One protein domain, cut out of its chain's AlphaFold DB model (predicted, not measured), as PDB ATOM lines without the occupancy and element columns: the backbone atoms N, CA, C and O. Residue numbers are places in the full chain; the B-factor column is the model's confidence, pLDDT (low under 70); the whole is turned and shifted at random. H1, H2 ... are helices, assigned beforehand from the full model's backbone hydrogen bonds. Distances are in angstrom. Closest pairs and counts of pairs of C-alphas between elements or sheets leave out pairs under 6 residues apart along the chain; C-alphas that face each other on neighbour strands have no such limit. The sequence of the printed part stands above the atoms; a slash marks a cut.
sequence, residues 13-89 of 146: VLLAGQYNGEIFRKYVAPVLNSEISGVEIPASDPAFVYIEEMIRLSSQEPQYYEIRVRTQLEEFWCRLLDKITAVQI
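AT A GLANCE: This is residues 13 to 89 of the 146 residues of the protein "Helix-turn-helix domain-containing protein" of Ruminococcus sp. AF31-8BH (UniProt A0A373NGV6). A long helix, H5, forms the middle of a flat body; H4 folds alongside it as a helical hairpin, and three short helices, H1, H2 and H3, gather on the other side of H5, where H1 packs on it. A long stretch with no named element, residues 33 to 47, leads back from H3 to H4. The printed part has 77 residues with five named helices, H1 to H5 in chain order, and no named strand; its class is all helix. It is only just compact, close to loose, with a radius of gyration of the C-alphas of 13.5 A and spans of 36 by 33 by 17 A.

IN THESE COORDINATES: H5, residues 65 to 87, runs 32.9 A from C-alpha 65 at (-26.232, 59.118, -0.116) to C-alpha 87 at (-19.981, 28.768, -11.215). H4, residues 48 to 60, measures 18.7 A. H2, residues 22 to 27, measures 8.4 A, H3, residues 29 to 32, 5.1 A, and H1, residues 13 to 16, 4.8 A, beginning at (-20.983, 52.890, -15.580).

HOW THE PARTS SIT: H4 and H5, a hairpin, touch at a shallow tilt of 20 degrees, opposite ways; their closest C-alphas, of Tyr 50 and Gln 72, are 5.4 A apart. H1 touches residues 70 to 74 of H5 alone, closest at the C-alphas of Leu 15 and Glu 74, 6.1 A. H1 also touches H2, with the C-alphas of Ala 16 and Phe 24 closest at 4.8 A. H2 is close to H5 but not clearly touching, the C-alphas of Tyr 27 and Leu 81 being closest at 7.5 A. H3 and H5 are near each other; H2 and H4 are apart. Each O i to N i+4 pair in H2, H4 and H5 is within hydrogen-bond range; H1 and H3 are too short for such a pair.

THE WHOLE: The C-alphas farthest apart, of Gln 63 and Gln 88, are 38.6 A apart. The printed part has no cut. The link from H3 to H4 is long. Residue 19 and residues 86 to 89 have pLDDT under 70.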
ATOM      1  N   VAL A  13     -22.015  51.856 -15.762       87.75
ATOM      2  CA  VAL A  13     -20.983  52.890 -15.580       87.75
ATOM      3  C   VAL A  13     -20.826  53.336 -14.127       87.75
ATOM      4  O   VAL A  13     -19.776  53.872 -13.783       87.75
ATOM      5  N   LEU A  14     -21.809  53.090 -13.253       91.44
ATOM      6  CA  LEU A  14     -21.665  53.348 -11.818       91.44
ATOM      7  C   LEU A  14     -20.598  52.456 -11.182       91.44
ATOM      8  O   LEU A  14     -19.922  52.904 -10.265       91.44
ATOM      9  N   LEU A  15     -20.386  51.249 -11.707       92.19
ATOM     10  CA  LEU A  15     -19.305  50.365 -11.272       92.19
ATOM     11  C   LEU A  15     -17.984  50.709 -11.962       92.19
ATOM     12  O   LEU A  15     -16.929  50.769 -11.338       92.19
ATOM     13  N   ALA A  16     -18.027  50.935 -13.276       87.44
ATOM     14  CA  ALA A  16     -16.813  50.969 -14.088       87.44
ATOM     15  C   ALA A  16     -16.298  52.367 -14.464       87.44
ATOM     16  O   ALA A  16     -15.225  52.491 -15.059       87.44
ATOM     17  N   GLY A  17     -17.074  53.418 -14.199       86.44
ATOM     18  CA  GLY A  17     -16.820  54.800 -14.615       86.44
ATOM     19  C   GLY A  17     -17.031  55.064 -16.112       86.44
ATOM     20  O   GLY A  17     -17.480  56.143 -16.483       86.44
ATOM     21  N   GLN A  18     -16.732  54.095 -16.980       78.00
ATOM     22  CA  GLN A  18     -16.886  54.193 -18.434       78.00
ATOM     23  C   GLN A  18     -16.977  52.808 -19.086       78.00
ATOM     24  O   GLN A  18     -16.286  51.878 -18.674       78.00
ATOM     25  N   TYR A  19     -17.758  52.697 -20.162       69.81
ATOM     26  CA  TYR A  19     -17.951  51.450 -20.915       69.81
ATOM     27  C   TYR A  19     -16.662  50.897 -21.554       69.81
ATOM     28  O   TYR A  19     -16.475  49.691 -21.638       69.81
ATOM     29  N   ASN A  20     -15.727  51.759 -21.958       70.94
ATOM     30  CA  ASN A  20     -14.495  51.333 -22.643       70.94
ATOM     31  C   ASN A  20     -13.286  51.183 -21.699       70.94
ATOM     32  O   ASN A  20     -12.146  51.066 -22.154       70.94
ATOM     33  N   GLY A  21     -13.513  51.230 -20.383       74.69
ATOM     34  CA  GLY A  21     -12.464  51.123 -19.370       74.69
ATOM     35  C   GLY A  21     -12.075  49.678 -19.054       74.69
ATOM     36  O   GLY A  21     -12.866  48.750 -19.219       74.69
ATOM     37  N   GLU A  22     -10.866  49.484 -18.520       77.25
ATOM     38  CA  GLU A  22     -10.392  48.154 -18.106       77.25
ATOM     39  C   GLU A  22     -11.271  47.526 -17.010       77.25
ATOM     40  O   GLU A  22     -11.466  46.315 -17.026       77.25
ATOM     41  N   ILE A  23     -11.840  48.330 -16.101       84.62
ATOM     42  CA  ILE A  23     -12.760  47.838 -15.061       84.62
ATOM     43  C   ILE A  23     -14.021  47.255 -15.702       84.62
ATOM     44  O   ILE A  23     -14.380  46.117 -15.404       84.62
ATOM     45  N   PHE A  24     -14.655  47.992 -16.625       84.88
ATOM     46  CA  PHE A  24     -15.857  47.521 -17.317       84.88
ATOM     47  C   PHE A  24     -15.580  46.203 -18.026       84.88
ATOM     48  O   PHE A  24     -16.282  45.214 -17.840       84.88
ATOM     49  N   ARG A  25     -14.503  46.175 -18.808       76.56
ATOM     50  CA  ARG A  25     -14.147  45.032 -19.638       76.56
ATOM     51  C   ARG A  25     -13.851  43.771 -18.827       76.56
ATOM     52  O   ARG A  25     -14.221  42.689 -19.263       76.56
ATOM     53  N   LYS A  26     -13.183  43.904 -17.678       80.00
ATOM     54  CA  LYS A  26     -12.793  42.758 -16.843       80.00
ATOM     55  C   LYS A  26     -13.905  42.267 -15.927       80.00
ATOM     56  O   LYS A  26     -13.987  41.071 -15.691       80.00
ATOM     57  N   TYR A  27     -14.721  43.174 -15.399       89.25
ATOM     58  CA  TYR A  27     -15.583  42.864 -14.256       89.25
ATOM     59  C   TYR A  27     -17.069  43.106 -14.514       89.25
ATOM     60  O   TYR A  27     -17.886  42.723 -13.689       89.25
ATOM     61  N   VAL A  28     -17.444  43.736 -15.629       89.94
ATOM     62  CA  VAL A  28     -18.846  44.068 -15.932       89.94
ATOM     63  C   VAL A  28     -19.302  43.419 -17.236       89.94
ATOM     64  O   VAL A  28     -20.288  42.685 -17.246       89.94
ATOM     65  N   ALA A  29     -18.553  43.616 -18.323       84.00
ATOM     66  CA  ALA A  29     -18.858  43.056 -19.637       84.00
ATOM     67  C   ALA A  29     -19.052  41.526 -19.636       84.00
ATOM     68  O   ALA A  29     -19.993  41.076 -20.286       84.00
ATOM     69  N   PRO A  30     -18.251  40.713 -18.909       84.00
ATOM     70  CA  PRO A  30     -18.444  39.264 -18.904       84.00
ATOM     71  C   PRO A  30     -19.803  38.848 -18.336       84.00
ATOM     72  O   PRO A  30     -20.414  37.924 -18.854       84.00
ATOM     73  N   VAL A  31     -20.301  39.558 -17.318       87.12
ATOM     74  CA  VAL A  31     -21.616  39.283 -16.724       87.12
ATOM     75  C   VAL A  31     -22.730  39.697 -17.684       87.12
ATOM     76  O   VAL A  31     -23.630  38.905 -17.943       87.12
ATOM     77  N   LEU A  32     -22.641  40.899 -18.266       85.00
ATOM     78  CA  LEU A  32     -23.644  41.404 -19.215       85.00
ATOM     79  C   LEU A  32     -23.754  40.558 -20.492       85.00
ATOM     80  O   LEU A  32     -24.828  40.483 -21.078       85.00
ATOM     81  N   ASN A  33     -22.652  39.938 -20.915       81.06
ATOM     82  CA  ASN A  33     -22.596  39.087 -22.103       81.06
ATOM     83  C   ASN A  33     -22.792  37.594 -21.788       81.06
ATOM     84  O   ASN A  33     -22.674  36.767 -22.690       81.06
ATOM     85  N   SER A  34     -23.031  37.235 -20.524       79.31
ATOM     86  CA  SER A  34     -23.274  35.849 -20.120       79.31
ATOM     87  C   SER A  34     -24.730  35.435 -20.352       79.31
ATOM     88  O   SER A  34     -25.618  36.275 -20.477       79.31
ATOM     89  N   GLU A  35     -24.992  34.129 -20.339       82.88
ATOM     90  CA  GLU A  35     -26.355  33.577 -20.385       82.88
ATOM     91  C   GLU A  35     -27.051  33.567 -19.006       82.88
ATOM     92  O   GLU A  35     -28.143  33.018 -18.857       82.88
ATOM     93  N   ILE A  36     -26.434  34.153 -17.972       83.00
ATOM     94  CA  ILE A  36     -26.959  34.126 -16.605       83.00
ATOM     95  C   ILE A  36     -28.243  34.959 -16.529       83.00
ATOM     96  O   ILE A  36     -28.224  36.183 -16.634       83.00
ATOM     97  N   SER A  37     -29.365  34.289 -16.264       83.94
ATOM     98  CA  SER A  37     -30.672  34.931 -16.078       83.94
ATOM     99  C   SER A  37     -30.935  35.385 -14.638       83.94
ATOM    100  O   SER A  37     -31.869  36.145 -14.390       83.94
ATOM    101  N   GLY A  38     -30.148  34.902 -13.673       88.38
ATOM    102  CA  GLY A  38     -30.266  35.272 -12.266       88.38
ATOM    103  C   GLY A  38     -29.333  34.472 -11.362       88.38
ATOM    104  O   GLY A  38     -28.914  33.367 -11.700       88.38
ATOM    105  N   VAL A  39     -29.023  35.043 -10.199       89.12
ATOM    106  CA  VAL A  39     -28.240  34.400  -9.137       89.12
ATOM    107  C   VAL A  39     -29.028  34.515  -7.841       89.12
ATOM    108  O   VAL A  39     -29.450  35.609  -7.464       89.12
ATOM    109  N   GLU A  40     -29.238  33.392  -7.163       90.88
ATOM    110  CA  GLU A  40     -29.888  33.387  -5.854       90.88
ATOM    111  C   GLU A  40     -28.898  33.815  -4.762       90.88
ATOM    112  O   GLU A  40     -27.774  33.314  -4.681       90.88
ATOM    113  N   ILE A  41     -29.331  34.745  -3.908       91.44
ATOM    114  CA  ILE A  41     -28.571  35.227  -2.750       91.44
ATOM    115  C   ILE A  41     -29.470  35.086  -1.515       91.44
ATOM    116  O   ILE A  41     -30.325  35.946  -1.284       91.44
ATOM    117  N   PRO A  42     -29.334  33.997  -0.738       92.62
ATOM    118  CA  PRO A  42     -30.128  33.810   0.470       92.62
ATOM    119  C   PRO A  42     -29.730  34.823   1.550       92.62
ATOM    120  O   PRO A  42     -28.611  35.325   1.564       92.62
ATOM    121  N   ALA A  43     -30.613  35.073   2.519       92.56
ATOM    122  CA  ALA A  43     -30.340  36.009   3.620       92.56
ATOM    123  C   ALA A  43     -29.148  35.599   4.511       92.56
ATOM    124  O   ALA A  43     -28.580  36.426   5.216       92.56
ATOM    125  N   SER A  44     -28.762  34.320   4.489       94.06
ATOM    126  CA  SER A  44     -27.558  33.821   5.162       94.06
ATOM    127  C   SER A  44     -26.264  34.161   4.422       94.06
ATOM    128  O   SER A  44     -25.179  33.921   4.949       94.06
ATOM    129  N   ASP A  45     -26.357  34.639   3.183       93.44
ATOM    130  CA  ASP A  45     -25.201  34.958   2.366       93.44
ATOM    131  C   ASP A  45     -24.569  36.288   2.794       93.44
ATOM    132  O   ASP A  45     -25.282  37.287   2.921       93.44
ATOM    133  N   PRO A  46     -23.236  36.365   2.946       93.00
ATOM    134  CA  PRO A  46     -22.564  37.624   3.252       93.00
ATOM    135  C   PRO A  46     -22.794  38.732   2.217       93.00
ATOM    136  O   PRO A  46     -22.623  39.896   2.550       93.00
ATOM    137  N   ALA A  47     -23.180  38.423   0.974       94.38
ATOM    138  CA  ALA A  47     -23.526  39.446  -0.012       94.38
ATOM    139  C   ALA A  47     -24.861  40.153   0.302       94.38
ATOM    140  O   ALA A  47     -25.095  41.269  -0.162       94.38
ATOM    141  N   PHE A  48     -25.738  39.529   1.096       95.12
ATOM    142  CA  PHE A  48     -27.074  40.051   1.375       95.12
ATOM    143  C   PHE A  48     -27.047  41.369   2.159       95.12
ATOM    144  O   PHE A  48     -27.865  42.252   1.897       95.12
ATOM    145  N   VAL A  49     -26.064  41.561   3.051       96.38
ATOM    146  CA  VAL A  49     -25.988  42.774   3.889       96.38
ATOM    147  C   VAL A  49     -25.842  44.053   3.062       96.38
ATOM    148  O   VAL A  49     -26.356  45.098   3.451       96.38
ATOM    149  N   TYR A  50     -25.201  43.979   1.894       96.94
ATOM    150  CA  TYR A  50     -25.041  45.130   1.005       96.94
ATOM    151  C   TYR A  50     -26.362  45.506   0.318       96.94
ATOM    152  O   TYR A  50     -26.637  46.686   0.108       96.94
ATOM    153  N   ILE A  51     -27.212  44.517   0.012       95.19
ATOM    154  CA  ILE A  51     -28.560  44.747  -0.527       95.19
ATOM    155  C   ILE A  51     -29.423  45.443   0.527       95.19
ATOM    156  O   ILE A  51     -30.051  46.463   0.234       95.19
ATOM    157  N   GLU A  52     -29.431  44.925   1.758       95.19
ATOM    158  CA  GLU A  52     -30.168  45.541   2.868       95.19
ATOM    159  C   GLU A  52     -29.697  46.969   3.135       95.19
ATOM    160  O   GLU A  52     -30.517  47.872   3.323       95.19
ATOM    161  N   GLU A  53     -28.384  47.198   3.090       97.44
ATOM    162  CA  GLU A  53     -27.811  48.519   3.287       97.44
ATOM    163  C   GLU A  53     -28.223  49.495   2.180       97.44
ATOM    164  O   GLU A  53     -28.630  50.614   2.486       97.44
ATOM    165  N   MET A  54     -28.199  49.088   0.906       96.56
ATOM    166  CA  MET A  54     -28.685  49.930  -0.195       96.56
ATOM    167  C   MET A  54     -30.171  50.278  -0.036       96.56
ATOM    168  O   MET A  54     -30.550  51.439  -0.209       96.56
ATOM    169  N   ILE A  55     -31.013  49.318   0.364       95.00
ATOM    170  CA  ILE A  55     -32.439  49.564   0.639       95.00
ATOM    171  C   ILE A  55     -32.599  50.563   1.793       95.00
ATOM    172  O   ILE A  55     -33.382  51.514   1.693       95.00
ATOM    173  N   ARG A  56     -31.828  50.399   2.874       96.06
ATOM    174  CA  ARG A  56     -31.832  51.320   4.016       96.06
ATOM    175  C   ARG A  56     -31.402  52.727   3.606       96.06
ATOM    176  O   ARG A  56     -32.101  53.685   3.935       96.06
ATOM    177  N   LEU A  57     -30.298  52.851   2.869       96.44
ATOM    178  CA  LEU A  57     -29.790  54.126   2.364       96.44
ATOM    179  C   LEU A  57     -30.820  54.812   1.466       96.44
ATOM    180  O   LEU A  57     -31.053  56.002   1.646       96.44
ATOM    181  N   SER A  58     -31.490  54.070   0.577       93.00
ATOM    182  CA  SER A  58     -32.539  54.618  -0.302       93.00
ATOM    183  C   SER A  58     -33.778  55.107   0.451       93.00
ATOM    184  O   SER A  58     -34.504  55.960  -0.037       93.00
ATOM    185  N   SER A  59     -34.020  54.587   1.658       93.19
ATOM    186  CA  SER A  59     -35.144  55.020   2.496       93.19
ATOM    187  C   SER A  59     -34.807  56.241   3.356       93.19
ATOM    188  O   SER A  59     -35.712  56.953   3.784       93.19
ATOM    189  N   GLN A  60     -33.527  56.441   3.681       95.75
ATOM    190  CA  GLN A  60     -33.070  57.491   4.598       95.75
ATOM    191  C   GLN A  60     -32.457  58.697   3.880       95.75
ATOM    192  O   GLN A  60     -32.431  59.773   4.469       95.75
ATOM    193  N   GLU A  61     -31.921  58.502   2.671       96.69
ATOM    194  CA  GLU A  61     -31.180  59.495   1.877       96.69
ATOM    195  C   GLU A  61     -30.236  60.379   2.721       96.69
ATOM    196  O   GLU A  61     -30.328  61.609   2.716       96.69
ATOM    197  N   PRO A  62     -29.321  59.774   3.506       96.94
ATOM    198  CA  PRO A  62     -28.453  60.527   4.399       96.94
ATOM    199  C   PRO A  62     -27.425  61.354   3.616       96.94
ATOM    200  O   PRO A  62     -27.233  61.196   2.410       96.94
ATOM    201  N   GLN A  63     -26.668  62.197   4.320       97.56
ATOM    202  CA  GLN A  63     -25.582  62.950   3.698       97.56
ATOM    203  C   GLN A  63     -24.606  62.021   2.948       97.56
ATOM    204  O   GLN A  63     -24.155  60.995   3.479       97.56
ATOM    205  N   TYR A  64     -24.271  62.419   1.715       97.44
ATOM    206  CA  TYR A  64     -23.448  61.655   0.767       97.44
ATOM    207  C   TYR A  64     -24.089  60.336   0.303       97.44
ATOM    208  O   TYR A  64     -23.373  59.398  -0.047       97.44
ATOM    209  N   TYR A  65     -25.424  60.264   0.308       95.81
ATOM    210  CA  TYR A  65     -26.232  59.118  -0.116       95.81
ATOM    211  C   TYR A  65     -25.694  58.422  -1.372       95.81
ATOM    212  O   TYR A  65     -25.402  57.230  -1.331       95.81
ATOM    213  N   GLU A  66     -25.490  59.178  -2.451       95.00
ATOM    214  CA  GLU A  66     -25.058  58.650  -3.751       95.00
ATOM    215  C   GLU A  66     -23.721  57.900  -3.654       95.00
ATOM    216  O   GLU A  66     -23.580  56.792  -4.169       95.00
ATOM    217  N   ILE A  67     -22.753  58.476  -2.933       96.19
ATOM    218  CA  ILE A  67     -21.433  57.871  -2.716       96.19
ATOM    219  C   ILE A  67     -21.573  56.608  -1.865       96.19
ATOM    220  O   ILE A  67     -20.983  55.582  -2.187       96.19
ATOM    221  N   ARG A  68     -22.380  56.658  -0.798       97.31
ATOM    222  CA  ARG A  68     -22.587  55.515   0.103       97.31
ATOM    223  C   ARG A  68     -23.230  54.339  -0.620       97.31
ATOM    224  O   ARG A  68     -22.748  53.220  -0.474       97.31
ATOM    225  N   VAL A  69     -24.275  54.586  -1.410       95.94
ATOM    226  CA  VAL A  69     -24.924  53.548  -2.222       95.94
ATOM    227  C   VAL A  69     -23.942  52.968  -3.224       95.94
ATOM    228  O   VAL A  69     -23.852  51.749  -3.335       95.94
ATOM    229  N   ARG A  70     -23.155  53.814  -3.896       95.69
ATOM    230  CA  ARG A  70     -22.127  53.351  -4.830       95.69
ATOM    231  C   ARG A  70     -21.105  52.432  -4.157       95.69
ATOM    232  O   ARG A  70     -20.809  51.379  -4.706       95.69
ATOM    233  N   THR A  71     -20.628  52.772  -2.960       96.50
ATOM    234  CA  THR A  71     -19.711  51.904  -2.203       96.50
ATOM    235  C   THR A  71     -20.335  50.541  -1.902       96.50
ATOM    236  O   THR A  71     -19.682  49.518  -2.084       96.50
ATOM    237  N   GLN A  72     -21.599  50.499  -1.471       97.50
ATOM    238  CA  GLN A  72     -22.278  49.221  -1.221       97.50
ATOM    239  C   GLN A  72     -22.475  48.411  -2.501       97.50
ATOM    240  O   GLN A  72     -22.320  47.193  -2.484       97.50
ATOM    241  N   LEU A  73     -22.789  49.083  -3.609       96.56
ATOM    242  CA  LEU A  73     -22.948  48.453  -4.912       96.56
ATOM    243  C   LEU A  73     -21.634  47.823  -5.402       96.56
ATOM    244  O   LEU A  73     -21.653  46.700  -5.898       96.56
ATOM    245  N   GLU A  74     -20.505  48.514  -5.248       95.81
ATOM    246  CA  GLU A  74     -19.180  48.013  -5.641       95.81
ATOM    247  C   GLU A  74     -18.768  46.791  -4.802       95.81
ATOM    248  O   GLU A  74     -18.341  45.777  -5.356       95.81
ATOM    249  N   GLU A  75     -18.970  46.842  -3.482       96.75
ATOM    250  CA  GLU A  75     -18.711  45.708  -2.584       96.75
ATOM    251  C   GLU A  75     -19.614  44.507  -2.897       96.75
ATOM    252  O   GLU A  75     -19.141  43.372  -3.013       96.75
ATOM    253  N   PHE A  76     -20.910  44.754  -3.099       96.56
ATOM    254  CA  PHE A  76     -21.858  43.730  -3.528       96.56
ATOM    255  C   PHE A  76     -21.424  43.081  -4.846       96.56
ATOM    256  O   PHE A  76     -21.435  41.854  -4.966       96.56
ATOM    257  N   TRP A  77     -21.011  43.891  -5.823       95.69
ATOM    258  CA  TRP A  77     -20.602  43.413  -7.139       95.69
ATOM    259  C   TRP A  77     -19.393  42.481  -7.062       95.69
ATOM    260  O   TRP A  77     -19.402  41.427  -7.691       95.69
ATOM    261  N   CYS A  78     -18.391  42.796  -6.235       94.12
ATOM    262  CA  CYS A  78     -17.256  41.900  -5.992       94.12
ATOM    263  C   CYS A  78     -17.709  40.526  -5.473       94.12
ATOM    264  O   CYS A  78     -17.291  39.497  -6.000       94.12
ATOM    265  N   ARG A  79     -18.625  40.490  -4.496       93.81
ATOM    266  CA  ARG A  79     -19.159  39.223  -3.957       93.81
ATOM    267  C   ARG A  79     -19.979  38.445  -4.977       93.81
ATOM    268  O   ARG A  79     -19.921  37.215  -5.013       93.81
ATOM    269  N   LEU A  80     -20.742  39.153  -5.804       92.38
ATOM    270  CA  LEU A  80     -21.482  38.542  -6.897       92.38
ATOM    271  C   LEU A  80     -20.523  37.913  -7.918       92.38
ATOM    272  O   LEU A  80     -20.748  36.782  -8.340       92.38
ATOM    273  N   LEU A  81     -19.432  38.599  -8.269       90.69
ATOM    274  CA  LEU A  81     -18.409  38.065  -9.165       90.69
ATOM    275  C   LEU A  81     -17.721  36.829  -8.594       90.69
ATOM    276  O   LEU A  81     -17.543  35.872  -9.341       90.69
ATOM    277  N   ASP A  82     -17.390  36.800  -7.301       88.31
ATOM    278  CA  ASP A  82     -16.821  35.608  -6.655       88.31
ATOM    279  C   ASP A  82     -17.741  34.390  -6.846       88.31
ATOM    280  O   ASP A  82     -17.296  33.297  -7.204       88.31
ATOM    281  N   LYS A  83     -19.053  34.593  -6.676       85.44
ATOM    282  CA  LYS A  83     -20.066  33.551  -6.880       85.44
ATOM    283  C   LYS A  83     -20.203  33.132  -8.335       85.44
ATOM    284  O   LYS A  83     -20.260  31.940  -8.615       85.44
ATOM    285  N   ILE A  84     -20.265  34.091  -9.254       83.56
ATOM    286  CA  ILE A  84     -20.399  33.811 -10.686       83.56
ATOM    287  C   ILE A  84     -19.142  33.105 -11.216       83.56
ATOM    288  O   ILE A  84     -19.249  32.155 -11.985       83.56
ATOM    289  N   THR A  85     -17.955  33.514 -10.768       73.56
ATOM    290  CA  THR A  85     -16.666  32.917 -11.155       73.56
ATOM    291  C   THR A  85     -16.558  31.476 -10.667       73.56
ATOM    292  O   THR A  85     -16.143  30.608 -11.427       73.56
ATOM    293  N   ALA A  86     -17.005  31.195  -9.438       64.56
ATOM    294  CA  ALA A  86     -17.072  29.833  -8.912       64.56
ATOM    295  C   ALA A  86     -18.025  28.920  -9.707       64.56
ATOM    296  O   ALA A  86     -17.917  27.698  -9.611       64.56
ATOM    297  N   VAL A  87     -18.956  29.503 -10.472       59.53
ATOM    298  CA  VAL A  87     -19.981  28.768 -11.215       59.53
ATOM    299  C   VAL A  87     -19.690  28.700 -12.718       59.53
ATOM    300  O   VAL A  87     -19.988  27.650 -13.277       59.53
ATOM    301  N   GLN A  88     -19.132  29.732 -13.386       54.09
ATOM    302  CA  GLN A  88     -19.005  29.715 -14.861       54.09
ATOM    303  C   GLN A  88     -18.226  30.837 -15.598       54.09
ATOM    304  O   GLN A  88     -18.304  30.876 -16.825       54.09
ATOM    305  N   ILE A  89     -17.469  31.740 -14.959       50.50
ATOM    306  CA  ILE A  89     -16.742  32.801 -15.703       50.50
ATOM    307  C   ILE A  89     -15.282  32.879 -15.259       50.50
ATOM    308  O   ILE A  89     -14.973  33.538 -14.272       50.50
TER     309      ILE A  89